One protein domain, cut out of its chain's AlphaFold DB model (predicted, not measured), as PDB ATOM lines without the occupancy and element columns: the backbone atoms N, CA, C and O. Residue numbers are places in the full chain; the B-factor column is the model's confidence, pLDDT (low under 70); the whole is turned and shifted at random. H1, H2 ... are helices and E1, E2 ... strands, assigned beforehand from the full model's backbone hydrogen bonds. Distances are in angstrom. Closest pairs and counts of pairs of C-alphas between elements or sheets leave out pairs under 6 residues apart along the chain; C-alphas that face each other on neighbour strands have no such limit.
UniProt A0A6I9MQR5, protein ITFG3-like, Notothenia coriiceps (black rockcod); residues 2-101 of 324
ATOM      1  N   LEU A   2     -37.028  13.765 105.081       31.39
ATOM      2  CA  LEU A   2     -36.933  12.362 104.685       31.39
ATOM      3  C   LEU A   2     -36.017  12.279 103.457       31.39
ATOM      4  O   LEU A   2     -36.287  12.931 102.450       31.39
ATOM      5  N   LEU A   3     -34.912  11.541 103.572       39.16
ATOM      6  CA  LEU A   3     -34.009  11.231 102.467       39.16
ATOM      7  C   LEU A   3     -34.817  10.507 101.385       39.16
ATOM      8  O   LEU A   3     -35.130   9.327 101.528       39.16
ATOM      9  N   SER A   4     -35.192  11.212 100.317       42.75
ATOM     10  CA  SER A   4     -35.728  10.571  99.123       42.75
ATOM     11  C   SER A   4     -34.638   9.657  98.574       42.75
ATOM     12  O   SER A   4     -33.597  10.123  98.104       42.75
ATOM     13  N   CYS A   5     -34.855   8.354  98.700       49.94
ATOM     14  CA  CYS A   5     -33.993   7.327  98.155       49.94
ATOM     15  C   CYS A   5     -33.918   7.527  96.632       49.94
ATOM     16  O   CYS A   5     -34.915   7.338  95.935       49.94
ATOM     17  N   LEU A   6     -32.782   8.000  96.113       62.41
ATOM     18  CA  LEU A   6     -32.602   8.150  94.669       62.41
ATOM     19  C   LEU A   6     -32.584   6.750  94.049       62.41
ATOM     20  O   LEU A   6     -31.716   5.933  94.358       62.41
ATOM     21  N   GLN A   7     -33.575   6.470  93.207       71.25
ATOM     22  CA  GLN A   7     -33.731   5.190  92.531       71.25
ATOM     23  C   GLN A   7     -33.173   5.297  91.112       71.25
ATOM     24  O   GLN A   7     -33.709   6.027  90.279       71.25
ATOM     25  N   THR A   8     -32.113   4.545  90.823       78.94
ATOM     26  CA  THR A   8     -31.552   4.468  89.471       78.94
ATOM     27  C   THR A   8     -32.374   3.503  88.621       78.94
ATOM     28  O   THR A   8     -32.554   2.331  88.975       78.94
ATOM     29  N   GLN A   9     -32.853   4.001  87.481       85.94
ATOM     30  CA  GLN A   9     -33.566   3.224  86.472       85.94
ATOM     31  C   GLN A   9     -32.755   3.175  85.179       85.94
ATOM     32  O   GLN A   9     -32.180   4.177  84.759       85.94
ATOM     33  N   LEU A  10     -32.731   2.010  84.537       88.75
ATOM     34  CA  LEU A  10     -32.110   1.807  83.235       88.75
ATOM     35  C   LEU A  10     -33.189   1.486  82.203       88.75
ATOM     36  O   LEU A  10     -34.045   0.630  82.426       88.75
ATOM     37  N   VAL A  11     -33.122   2.166  81.062       92.31
ATOM     38  CA  VAL A  11     -33.992   1.936  79.907       92.31
ATOM     39  C   VAL A  11     -33.152   1.578  78.688       92.31
ATOM     40  O   VAL A  11     -32.043   2.083  78.516       92.31
ATOM     41  N   PHE A  12     -33.680   0.706  77.834       93.25
ATOM     42  CA  PHE A  12     -33.082   0.400  76.538       93.25
ATOM     43  C   PHE A  12     -33.801   1.208  75.468       93.25
ATOM     44  O   PHE A  12     -35.026   1.164  75.397       93.25
ATOM     45  N   LEU A  13     -33.054   1.920  74.627       94.75
ATOM     46  CA  LEU A  13     -33.604   2.707  73.524       94.75
ATOM     47  C   LEU A  13     -33.119   2.147  72.185       94.75
ATOM     48  O   LEU A  13     -31.960   1.757  72.036       94.75
ATOM     49  N   SER A  14     -34.009   2.119  71.199       92.81
ATOM     50  CA  SER A  14     -33.680   1.769  69.821       92.81
ATOM     51  C   SER A  14     -32.793   2.848  69.205       92.81
ATOM     52  O   SER A  14     -33.210   3.993  69.073       92.81
ATOM     53  N   GLY A  15     -31.596   2.487  68.739       93.31
ATOM     54  CA  GLY A  15     -30.724   3.436  68.030       93.31
ATOM     55  C   GLY A  15     -31.304   3.943  66.700       93.31
ATOM     56  O   GLY A  15     -30.853   4.959  66.187       93.31
ATOM     57  N   LYS A  16     -32.307   3.249  66.141       95.31
ATOM     58  CA  LYS A  16     -32.966   3.633  64.884       95.31
ATOM     59  C   LYS A  16     -34.152   4.574  65.101       95.31
ATOM     60  O   LYS A  16     -34.362   5.466  64.291       95.31
ATOM     61  N   THR A  17     -34.956   4.327  66.135       96.31
ATOM     62  CA  THR A  17     -36.241   5.023  66.344       96.31
ATOM     63  C   THR A  17     -36.259   5.899  67.592       96.31
ATOM     64  O   THR A  17     -37.141   6.736  67.724       96.31
ATOM     65  N   GLY A  18     -35.317   5.714  68.518       94.88
ATOM     66  CA  GLY A  18     -35.319   6.351  69.836       94.88
ATOM     67  C   GLY A  18     -36.353   5.771  70.808       94.88
ATOM     68  O   GLY A  18     -36.370   6.154  71.972       94.88
ATOM     69  N   GLU A  19     -37.197   4.839  70.362       96.06
ATOM     70  CA  GLU A  19     -38.257   4.255  71.183       96.06
ATOM     71  C   GLU A  19     -37.704   3.282  72.224       96.06
ATOM     72  O   GLU A  19     -36.713   2.580  71.990       96.06
ATOM     73  N   GLN A  20     -38.386   3.210  73.368       95.50
ATOM     74  CA  GLN A  20     -38.033   2.287  74.434       95.50
ATOM     75  C   GLN A  20     -38.290   0.832  74.023       95.50
ATOM     76  O   GLN A  20     -39.363   0.467  73.545       95.50
ATOM     77  N   VAL A  21     -37.295  -0.018  74.263       93.81
ATOM     78  CA  VAL A  21     -37.349  -1.457  74.020       93.81
ATOM     79  C   VAL A  21     -37.496  -2.176  75.360       93.81
ATOM     80  O   VAL A  21     -36.564  -2.224  76.158       93.81
ATOM     81  N   GLY A  22     -38.668  -2.764  75.604       93.94
ATOM     82  CA  GLY A  22     -38.969  -3.436  76.872       93.94
ATOM     83  C   GLY A  22     -39.348  -2.468  77.998       93.94
ATOM     84  O   GLY A  22     -39.666  -1.304  77.770       93.94
ATOM     85  N   SER A  23     -39.360  -2.971  79.227       95.06
ATOM     86  CA  SER A  23     -39.702  -2.212  80.435       95.06
ATOM     87  C   SER A  23     -38.477  -1.550  81.077       95.06
ATOM     88  O   SER A  23     -37.337  -1.949  80.834       95.06
ATOM     89  N   SER A  24     -38.714  -0.522  81.894       93.62
ATOM     90  CA  SER A  24     -37.666   0.136  82.680       93.62
ATOM     91  C   SER A  24     -37.198  -0.782  83.808       93.62
ATOM     92  O   SER A  24     -38.016  -1.351  84.532       93.62
ATOM     93  N   VAL A  25     -35.884  -0.913  83.987       90.75
ATOM     94  CA  VAL A  25     -35.287  -1.800  84.993       90.75
ATOM     95  C   VAL A  25     -34.751  -0.989  86.162       90.75
ATOM     96  O   VAL A  25     -33.877  -0.142  86.000       90.75
ATOM     97  N   VAL A  26     -35.241  -1.291  87.359       88.69
ATOM     98  CA  VAL A  26     -34.752  -0.725  88.622       88.69
ATOM     99  C   VAL A  26     -33.511  -1.493  89.086       88.69
ATOM    100  O   VAL A  26     -33.529  -2.727  89.123       88.69
ATOM    101  N   LEU A  27     -32.441  -0.780  89.453       79.69
ATOM    102  CA  LEU A  27     -31.163  -1.377  89.890       79.69
ATOM    103  C   LEU A  27     -30.920  -1.351  91.414       79.69
ATOM    104  O   LEU A  27     -29.946  -1.938  91.876       79.69
ATOM    105  N   ASP A  28     -31.839  -0.748  92.171       67.62
ATOM    106  CA  ASP A  28     -31.785  -0.479  93.614       67.62
ATOM    107  C   ASP A  28     -30.654   0.441  94.108       67.62
ATOM    108  O   ASP A  28     -29.561   0.554  93.558       67.62
ATOM    109  N   SER A  29     -31.029   1.165  95.159       58.28
ATOM    110  CA  SER A  29     -30.554   2.465  95.614       58.28
ATOM    111  C   SER A  29     -29.210   2.465  96.328       58.28
ATOM    112  O   SER A  29     -29.077   1.873  97.393       58.28
ATOM    113  N   THR A  30     -28.288   3.261  95.809       52.53
ATOM    114  CA  THR A  30     -27.379   4.139  96.564       52.53
ATOM    115  C   THR A  30     -26.933   5.214  95.581       52.53
ATOM    116  O   THR A  30     -26.991   4.986  94.374       52.53
ATOM    117  N   LYS A  31     -26.570   6.400  96.069       53.38
ATOM    118  CA  LYS A  31     -26.263   7.603  95.280       53.38
ATOM    119  C   LYS A  31     -25.176   7.304  94.228       53.38
ATOM    120  O   LYS A  31     -23.987   7.427  94.496       53.38
ATOM    121  N   THR A  32     -25.563   6.875  93.029       54.12
ATOM    122  CA  THR A  32     -24.612   6.566  91.961       54.12
ATOM    123  C   THR A  32     -24.206   7.869  91.301       54.12
ATOM    124  O   THR A  32     -25.011   8.485  90.609       54.12
ATOM    125  N   ALA A  33     -22.969   8.302  91.545       54.50
ATOM    126  CA  ALA A  33     -22.439   9.529  90.960       54.50
ATOM    127  C   ALA A  33     -22.213   9.386  89.447       54.50
ATOM    128  O   ALA A  33     -22.427  10.346  88.720       54.50
ATOM    129  N   ASN A  34     -21.825   8.191  88.975       63.31
ATOM    130  CA  ASN A  34     -21.573   7.892  87.565       63.31
ATOM    131  C   ASN A  34     -21.790   6.401  87.249       63.31
ATOM    132  O   ASN A  34     -21.583   5.535  88.102       63.31
ATOM    133  N   HIS A  35     -22.158   6.100  86.001       73.44
ATOM    134  CA  HIS A  35     -22.246   4.738  85.471       73.44
ATOM    135  C   HIS A  35     -21.279   4.564  84.308       73.44
ATOM    136  O   HIS A  35     -21.179   5.424  83.436       73.44
ATOM    137  N   LEU A  36     -20.601   3.420  84.263       84.06
ATOM    138  CA  LEU A  36     -19.682   3.081  83.183       84.06
ATOM    139  C   LEU A  36     -20.061   1.726  82.598       84.06
ATOM    140  O   LEU A  36     -20.249   0.756  83.327       84.06
ATOM    141  N   LEU A  37     -20.137   1.642  81.270       89.00
ATOM    142  CA  LEU A  37     -20.342   0.372  80.577       89.00
ATOM    143  C   LEU A  37     -18.999  -0.322  80.349       89.00
ATOM    144  O   LEU A  37     -18.262   0.027  79.427       89.00
ATOM    145  N   HIS A  38     -18.663  -1.283  81.191       89.50
ATOM    146  CA  HIS A  38     -17.434  -2.051  81.094       89.50
ATOM    147  C   HIS A  38     -17.606  -3.249  80.151       89.50
ATOM    148  O   HIS A  38     -18.635  -3.924  80.172       89.50
ATOM    149  N   ARG A  39     -16.599  -3.524  79.319       90.44
ATOM    150  CA  ARG A  39     -16.561  -4.691  78.433       90.44
ATOM    151  C   ARG A  39     -15.431  -5.596  78.893       90.44
ATOM    152  O   ARG A  39     -14.303  -5.133  78.915       90.44
ATOM    153  N   THR A  40     -15.721  -6.853  79.205       90.12
ATOM    154  CA  THR A  40     -14.717  -7.830  79.649       90.12
ATOM    155  C   THR A  40     -13.879  -8.358  78.483       90.12
ATOM    156  O   THR A  40     -14.231  -8.171  77.313       90.12
ATOM    157  N   ALA A  41     -12.804  -9.096  78.786       87.75
ATOM    158  CA  ALA A  41     -11.964  -9.746  77.775       87.75
ATOM    159  C   ALA A  41     -12.748 -10.757  76.912       87.75
ATOM    160  O   ALA A  41     -12.530 -10.849  75.704       87.75
ATOM    161  N   ALA A  42     -13.742 -11.453  77.484       89.31
ATOM    162  CA  ALA A  42     -14.648 -12.325  76.725       89.31
ATOM    163  C   ALA A  42     -15.661 -11.548  75.850       89.31
ATOM    164  O   ALA A  42     -16.431 -12.137  75.084       89.31
ATOM    165  N   GLY A  43     -15.684 -10.217  75.950       89.88
ATOM    166  CA  GLY A  43     -16.604  -9.335  75.244       89.88
ATOM    167  C   GLY A  43     -18.006  -9.281  75.849       89.88
ATOM    168  O   GLY A  43     -18.934  -8.887  75.143       89.88
ATOM    169  N   SER A  44     -18.173  -9.689  77.110       92.69
ATOM    170  CA  SER A  44     -19.413  -9.481  77.862       92.69
ATOM    171  C   SER A  44     -19.473  -8.045  78.378       92.69
ATOM    172  O   SER A  44     -18.439  -7.448  78.664       92.69
ATOM    173  N   TYR A  45     -20.674  -7.480  78.489       93.06
ATOM    174  CA  TYR A  45     -20.872  -6.114  78.968       93.06
ATOM    175  C   TYR A  45     -21.428  -6.108  80.389       93.06
ATOM    176  O   TYR A  45     -22.366  -6.846  80.693       93.06
ATOM    177  N   TYR A  46     -20.880  -5.237  81.227       92.75
ATOM    178  CA  TYR A  46     -21.275  -5.018  82.613       92.75
ATOM    179  C   TYR A  46     -21.504  -3.528  82.850       92.75
ATOM    180  O   TYR A  46     -20.694  -2.694  82.452       92.75
ATOM    181  N   VAL A  47     -22.603  -3.186  83.513       91.81
ATOM    182  CA  VAL A  47     -22.831  -1.832  84.024       91.81
ATOM    183  C   VAL A  47     -22.147  -1.736  85.382       91.81
ATOM    184  O   VAL A  47     -22.453  -2.523  86.278       91.81
ATOM    185  N   LEU A  48     -21.210  -0.801  85.525       90.38
ATOM    186  CA  LEU A  48     -20.536  -0.540  86.791       90.38
ATOM    187  C   LEU A  48     -21.405   0.357  87.675       90.38
ATOM    188  O   LEU A  48     -21.883   1.410  87.243       90.38
ATOM    189  N   LEU A  49     -21.605  -0.088  88.909       88.06
ATOM    190  CA  LEU A  49     -22.467   0.508  89.916       88.06
ATOM    191  C   LEU A  49     -21.623   0.848  91.143       88.06
ATOM    192  O   LEU A  49     -21.095  -0.039  91.816       88.06
ATOM    193  N   GLN A  50     -21.508   2.143  91.423       86.75
ATOM    194  CA  GLN A  50     -20.934   2.651  92.663       86.75
ATOM    195  C   GLN A  50     -21.992   2.581  93.765       86.75
ATOM    196  O   GLN A  50     -23.062   3.177  93.650       86.75
ATOM    197  N   LYS A  51     -21.693   1.831  94.819       83.75
ATOM    198  CA  LYS A  51     -22.511   1.715  96.024       83.75
ATOM    199  C   LYS A  51     -21.736   2.246  97.222       83.75
ATOM    200  O   LYS A  51     -20.515   2.349  97.165       83.75
ATOM    201  N   ASP A  52     -22.435   2.462  98.330       82.75
ATOM    202  CA  ASP A  52     -21.831   2.883  99.604       82.75
ATOM    203  C   ASP A  52     -20.810   1.872 100.152       82.75
ATOM    204  O   ASP A  52     -20.107   2.167 101.102       82.75
ATOM    205  N   THR A  53     -20.731   0.665  99.585       87.50
ATOM    206  CA  THR A  53     -19.780  -0.388  99.977       87.50
ATOM    207  C   THR A  53     -18.707  -0.667  98.919       87.50
ATOM    208  O   THR A  53     -17.897  -1.581  99.093       87.50
ATOM    209  N   GLY A  54     -18.702   0.075  97.807       89.62
ATOM    210  CA  GLY A  54     -17.668  -0.003  96.776       89.62
ATOM    211  C   GLY A  54     -18.207  -0.093  95.348       89.62
ATOM    212  O   GLY A  54     -19.311   0.354  95.042       89.62
ATOM    213  N   LEU A  55     -17.407  -0.669  94.452       91.25
ATOM    214  CA  LEU A  55     -17.711  -0.796  93.028       91.25
ATOM    215  C   LEU A  55     -18.145  -2.219  92.678       91.25
ATOM    216  O   LEU A  55     -17.441  -3.190  92.972       91.25
ATOM    217  N   TYR A  56     -19.274  -2.330  91.979       90.69
ATOM    218  CA  TYR A  56     -19.853  -3.603  91.566       90.69
ATOM    219  C   TYR A  56     -20.200  -3.599  90.079       90.69
ATOM    220  O   TYR A  56     -20.698  -2.608  89.557       90.69
ATOM    221  N   GLY A  57     -19.989  -4.719  89.394       91.56
ATOM    222  CA  GLY A  57     -20.474  -4.935  88.033       91.56
ATOM    223  C   GLY A  57     -21.806  -5.681  88.030       91.56
ATOM    224  O   GLY A  57     -21.949  -6.694  88.715       91.56
ATOM    225  N   LEU A  58     -22.766  -5.235  87.221       92.88
ATOM    226  CA  LEU A  58     -23.984  -5.986  86.914       92.88
ATOM    227  C   LEU A  58     -24.025  -6.338  85.427       92.88
ATOM    228  O   LEU A  58     -23.975  -5.455  84.570       92.88
ATOM    229  N   ALA A  59     -24.128  -7.629  85.118       94.56
ATOM    230  CA  ALA A  59     -24.095  -8.106  83.740       94.56
ATOM    231  C   ALA A  59     -25.268  -7.544  82.919       94.56
ATOM    232  O   ALA A  59     -26.434  -7.681  83.303       94.56
ATOM    233  N   LEU A  60     -24.974  -6.974  81.747       94.94
ATOM    234  CA  LEU A  60     -25.971  -6.346  80.876       94.94
ATOM    235  C   LEU A  60     -27.061  -7.333  80.449       94.94
ATOM    236  O   LEU A  60     -28.223  -6.956  80.353       94.94
ATOM    237  N   TRP A  61     -26.715  -8.608  80.252       95.44
ATOM    238  CA  TRP A  61     -27.694  -9.633  79.884       95.44
ATOM    239  C   TRP A  61     -28.738  -9.878  80.981       95.44
ATOM    240  O   TRP A  61     -29.893 -10.142  80.660       95.44
ATOM    241  N   ARG A  62     -28.376  -9.740  82.267       94.06
ATOM    242  CA  ARG A  62     -29.329  -9.847  83.387       94.06
ATOM    243  C   ARG A  62     -30.288  -8.663  83.395       94.06
ATOM    244  O   ARG A  62     -31.470  -8.834  83.671       94.06
ATOM    245  N   ILE A  63     -29.779  -7.473  83.078       93.50
ATOM    246  CA  ILE A  63     -30.587  -6.254  82.962       93.50
ATOM    247  C   ILE A  63     -31.538  -6.376  81.763       93.50
ATOM    248  O   ILE A  63     -32.734  -6.145  81.905       93.50
ATOM    249  N   ALA A  64     -31.041  -6.825  80.609       95.12
ATOM    250  CA  ALA A  64     -31.840  -7.041  79.404       95.12
ATOM    251  C   ALA A  64     -32.965  -8.070  79.624       95.12
ATOM    252  O   ALA A  64     -34.113  -7.795  79.284       95.12
ATOM    253  N   ALA A  65     -32.667  -9.203  80.277       94.44
ATOM    254  CA  ALA A  65     -33.666 -10.218  80.618       94.44
ATOM    255  C   ALA A  65     -34.796  -9.665  81.507       94.44
ATOM    256  O   ALA A  65     -35.954 -10.047  81.342       94.44
ATOM    257  N   LYS A  66     -34.470  -8.750  82.437       93.81
ATOM    258  CA  LYS A  66     -35.465  -8.051  83.269       93.81
ATOM    259  C   LYS A  66     -36.312  -7.066  82.462       93.81
ATOM    260  O   LYS A  66     -37.494  -6.928  82.749       93.81
ATOM    261  N   ALA A  67     -35.727  -6.391  81.471       94.75
ATOM    262  CA  ALA A  67     -36.448  -5.428  80.640       94.75
ATOM    263  C   ALA A  67     -37.508  -6.117  79.768       94.75
ATOM    264  O   ALA A  67     -38.650  -5.654  79.695       94.75
ATOM    265  N   LYS A  68     -37.147  -7.222  79.107       94.38
ATOM    266  CA  LYS A  68     -38.058  -8.035  78.291       94.38
ATOM    267  C   LYS A  68     -37.442  -9.411  78.040       94.38
ATOM    268  O   LYS A  68     -36.303  -9.504  77.588       94.38
ATOM    269  N   ALA A  69     -38.228 -10.467  78.247       94.44
ATOM    270  CA  ALA A  69     -37.798 -11.835  77.971       94.44
ATOM    271  C   ALA A  69     -37.298 -11.991  76.521       94.44
ATOM    272  O   ALA A  69     -37.959 -11.549  75.576       94.44
ATOM    273  N   GLY A  70     -36.132 -12.615  76.355       93.06
ATOM    274  CA  GLY A  70     -35.487 -12.835  75.066       93.06
ATOM    275  C   GLY A  70     -34.506 -11.736  74.648       93.06
ATOM    276  O   GLY A  70     -33.715 -11.975  73.741       93.06
ATOM    277  N   MET A  71     -34.478 -10.566  75.302       93.50
ATOM    278  CA  MET A  71     -33.474  -9.525  75.002       93.50
ATOM    279  C   MET A  71     -32.055  -9.919  75.418       93.50
ATOM    280  O   MET A  71     -31.077  -9.352  74.938       93.50
ATOM    281  N   GLU A  72     -31.921 -10.895  76.309       94.19
ATOM    282  CA  GLU A  72     -30.640 -11.482  76.677       94.19
ATOM    283  C   GLU A  72     -30.039 -12.376  75.582       94.19
ATOM    284  O   GLU A  72     -28.847 -12.695  75.639       94.19
ATOM    285  N   GLN A  73     -30.835 -12.780  74.584       91.38
ATOM    286  CA  GLN A  73     -30.383 -13.637  73.490       91.38
ATOM    287  C   GLN A  73     -29.390 -12.875  72.600       91.38
ATOM    288  O   GLN A  73     -29.686 -11.809  72.071       91.38
ATOM    289  N   GLY A  74     -28.182 -13.423  72.452       88.69
ATOM    290  CA  GLY A  74     -27.087 -12.805  71.692       88.69
ATOM    291  C   GLY A  74     -26.109 -11.976  72.531       88.69
ATOM    292  O   GLY A  74     -25.022 -11.654  72.049       88.69
ATOM    293  N   LEU A  75     -26.421 -11.689  73.801       94.38
ATOM    294  CA  LEU A  75     -25.464 -11.057  74.708       94.38
ATOM    295  C   LEU A  75     -24.450 -12.082  75.226       94.38
ATOM    296  O   LEU A  75     -24.800 -13.141  75.751       94.38
ATOM    297  N   LYS A  76     -23.160 -11.753  75.090       94.69
ATOM    298  CA  LYS A  76     -22.067 -12.600  75.575       94.69
ATOM    299  C   LYS A  76     -22.067 -12.662  77.100       94.69
ATOM    300  O   LYS A  76     -22.305 -11.655  77.768       94.69
ATOM    301  N   LYS A  77     -21.717 -13.829  77.638       94.69
ATOM    302  CA  LYS A  77     -21.524 -14.064  79.074       94.69
ATOM    303  C   LYS A  77     -20.064 -14.393  79.338       94.69
ATOM    304  O   LYS A  77     -19.477 -15.197  78.616       94.69
ATOM    305  N   ASP A  78     -19.498 -13.776  80.364       92.50
ATOM    306  CA  ASP A  78     -18.125 -14.028  80.789       92.50
ATOM    307  C   ASP A  78     -18.123 -15.026  81.947       92.50
ATOM    308  O   ASP A  78     -18.652 -14.742  83.018       92.50
ATOM    309  N   LYS A  79     -17.559 -16.217  81.726       92.38
ATOM    310  CA  LYS A  79     -17.631 -17.316  82.699       92.38
ATOM    311  C   LYS A  79     -16.964 -16.975  84.027       92.38
ATOM    312  O   LYS A  79     -17.427 -17.468  85.050       92.38
ATOM    313  N   ASP A  80     -15.892 -16.192  84.025       89.31
ATOM    314  CA  ASP A  80     -15.133 -15.935  85.250       89.31
ATOM    315  C   ASP A  80     -15.798 -14.848  86.090       89.31
ATOM    316  O   ASP A  80     -15.922 -14.996  87.305       89.31
ATOM    317  N   TRP A  81     -16.360 -13.833  85.436       91.00
ATOM    318  CA  TRP A  81     -17.191 -12.837  86.108       91.00
ATOM    319  C   TRP A  81     -18.499 -13.432  86.641       91.00
ATOM    320  O   TRP A  81     -18.890 -13.136  87.766       91.00
ATOM    321  N   GLU A  82     -19.154 -14.325  85.891       92.62
ATOM    322  CA  GLU A  82     -20.383 -14.979  86.364       92.62
ATOM    323  C   GLU A  82     -20.139 -15.893  87.573       92.62
ATOM    324  O   GLU A  82     -21.013 -16.003  88.428       92.62
ATOM    325  N   LYS A  83     -18.958 -16.519  87.691       92.12
ATOM    326  CA  LYS A  83     -18.579 -17.275  88.900       92.12
ATOM    327  C   LYS A  83     -18.388 -16.365  90.113       92.12
ATOM    328  O   LYS A  83     -18.694 -16.775  91.227       92.12
ATOM    329  N   ALA A  84     -17.861 -15.160  89.900       90.50
ATOM    330  CA  ALA A  84     -17.657 -14.169  90.954       90.50
ATOM    331  C   ALA A  84     -18.951 -13.422  91.334       90.50
ATOM    332  O   ALA A  84     -18.973 -12.692  92.326       90.50
ATOM    333  N   ALA A  85     -20.027 -13.586  90.560       92.88
ATOM    334  CA  ALA A  85     -21.299 -12.933  90.818       92.88
ATOM    335  C   ALA A  85     -21.982 -13.505  92.068       92.88
ATOM    336  O   ALA A  85     -22.109 -14.715  92.253       92.88
ATOM    337  N   ASN A  86     -22.508 -12.617  92.908       92.62
ATOM    338  CA  ASN A  86     -23.348 -13.004  94.030       92.62
ATOM    339  C   ASN A  86     -24.625 -13.710  93.526       92.62
ATOM    340  O   ASN A  86     -25.322 -13.192  92.654       92.62
ATOM    341  N   ALA A  87     -24.960 -14.869  94.101       88.88
ATOM    342  CA  ALA A  87     -26.058 -15.715  93.623       88.88
ATOM    343  C   ALA A  87     -27.435 -15.024  93.647       88.88
ATOM    344  O   ALA A  87     -28.260 -15.270  92.769       88.88
ATOM    345  N   THR A  88     -27.675 -14.145  94.624       87.31
ATOM    346  CA  THR A  88     -28.970 -13.479  94.820       87.31
ATOM    347  C   THR A  88     -29.074 -12.193  94.006       87.31
ATOM    348  O   THR A  88     -30.057 -11.973  93.305       87.31
ATOM    349  N   SER A  89     -28.057 -11.333  94.081       88.19
ATOM    350  CA  SER A  89     -28.081 -10.012  93.435       88.19
ATOM    351  C   SER A  89     -27.547 -10.017  92.001       88.19
ATOM    352  O   SER A  89     -27.874  -9.126  91.220       88.19
ATOM    353  N   GLY A  90     -26.723 -11.001  91.632       91.44
ATOM    354  CA  GLY A  90     -25.997 -11.024  90.361       91.44
ATOM    355  C   GLY A  90     -24.878  -9.983  90.260       91.44
ATOM    356  O   GLY A  90     -24.351  -9.787  89.167       91.44
ATOM    357  N   LEU A  91     -24.538  -9.304  91.362       91.88
ATOM    358  CA  LEU A  91     -23.470  -8.309  91.411       91.88
ATOM    359  C   LEU A  91     -22.104  -8.984  91.529       91.88
ATOM    360  O   LEU A  91     -21.912  -9.857  92.374       91.88
ATOM    361  N   VAL A  92     -21.153  -8.526  90.721       92.31
ATOM    362  CA  VAL A  92     -19.742  -8.919  90.779       92.31
ATOM    363  C   VAL A  92     -18.974  -7.847  91.555       92.31
ATOM    364  O   VAL A  92     -18.920  -6.708  91.086       92.31
ATOM    365  N   PRO A  93     -18.404  -8.142  92.736       91.62
ATOM    366  CA  PRO A  93     -17.594  -7.173  93.466       91.62
ATOM    367  C   PRO A  93     -16.290  -6.902  92.709       91.62
ATOM    368  O   PRO A  93     -15.541  -7.828  92.412       91.62
ATOM    369  N   MET A  94     -16.017  -5.633  92.404       90.81
ATOM    370  CA  MET A  94     -14.762  -5.212  91.769       90.81
ATOM    371  C   MET A  94     -13.812  -4.542  92.754       90.81
ATOM    372  O   MET A  94     -12.596  -4.677  92.646       90.81
ATOM    373  N   PHE A  95     -14.370  -3.802  93.709       91.50
ATOM    374  CA  PHE A  95     -13.616  -3.107  94.738       91.50
ATOM    375  C   PHE A  95     -14.515  -2.835  95.934       91.50
ATOM    376  O   PHE A  95     -15.676  -2.476  95.753       91.50
ATOM    377  N   GLN A  96     -13.987  -2.985  97.143       91.12
ATOM    378  CA  GLN A  96     -14.724  -2.736  98.380       91.12
ATOM    379  C   GLN A  96     -14.123  -1.530  99.091       91.12
ATOM    380  O   GLN A  96     -12.930  -1.519  99.386       91.12
ATOM    381  N   SER A  97     -14.949  -0.516  99.325       90.56
ATOM    382  CA  SER A  97     -14.596   0.692 100.070       90.56
ATOM    383  C   SER A  97     -15.873   1.456 100.389       90.56
ATOM    384  O   SER A  97     -16.751   1.580  99.538       90.56
ATOM    385  N   ASP A  98     -15.955   1.976 101.604       89.44
ATOM    386  CA  ASP A  98     -17.046   2.817 102.091       89.44
ATOM    387  C   ASP A  98     -16.902   4.301 101.715       89.44
ATOM    388  O   ASP A  98     -17.793   5.111 101.959       89.44
ATOM    389  N   SER A  99     -15.781   4.665 101.093       90.38
ATOM    390  CA  SER A  99     -15.422   6.045 100.772       90.38
ATOM    391  C   SER A  99     -15.088   6.241  99.294       90.38
ATOM    392  O   SER A  99     -14.406   7.201  98.943       90.38
ATOM    393  N   LEU A 100     -15.563   5.356  98.410       90.69
ATOM    394  CA  LEU A 100     -15.373   5.481  96.964       90.69
ATOM    395  C   LEU A 100     -16.018   6.781  96.447       90.69
ATOM    396  O   LEU A 100     -17.229   6.966  96.554       90.69
ATOM    397  N   ARG A 101     -15.201   7.664  95.864       89.81
ATOM    398  CA  ARG A 101     -15.594   8.976  95.326       89.81
ATOM    399  C   ARG A 101     -15.690   8.964  93.801       89.81
ATOM    400  O   ARG A 101     -16.716   9.378  93.267       89.81
TER     401      ARG A 101
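What this domain is: This is residues 2 to 101 of the 324 residues of the protein "protein ITFG3-like" of Notothenia coriiceps (black rockcod) (UniProt A0A6I9MQR5). With little regular structure, this is a small, strongly twisted sheet with two short helices, H1 beside its strands and H2 toward the E4 edge; residues 2 to 34 fold back on themselves, 9 to 10 pairing with 25 to 26. The 100 printed residues, 38 in named elements, hold E1, E2, E3, H1, H2, E4 in chain order, class mixed. The sheet, E1 - E2 - E3 - E4, is antiparallel; the whole is compact, radius of gyration of the C-alphas 14.1 A, spans 39 by 37 by 23 A.

Where its parts are: Find E1, residues 35 to 39, at C-alpha 35 (-22.246, 4.738, 85.471). E2, residues 45 to 51, runs 18.8 A; E3, 54 to 59, 16.6 A; E4, 91 to 96, ends at (-14.724, -2.736, 98.380). H1 is residues 60 to 67, H2 79 to 84.

How they stand to each other: E1, E2 and E3 form a meander, each strand the antiparallel neighbour of the one before. Look for N 38 and O 46, N 49 and O 56, and, between E3 and E4, N 57 and O 92, each 2.8 A. H1 is on the sheet, over none of its strands; C-alphas 46 and 60 are its closest to E2, 5.2 A. H2 is over E3 and E4, only just, with 3 C-alphas on each; C-alphas 84 and 92 are its closest to E4, 5.7 A. In H1 and H2 every O i to N i+4 pair is within hydrogen-bond range.

The domain as a whole: The farthest C-alphas, Leu 2 and Ala 42, are 43.4 A apart. The printed part has no cut; H1 to H2 is a long link. Residues 2 to 6 and 28 to 34 have pLDDT under 70.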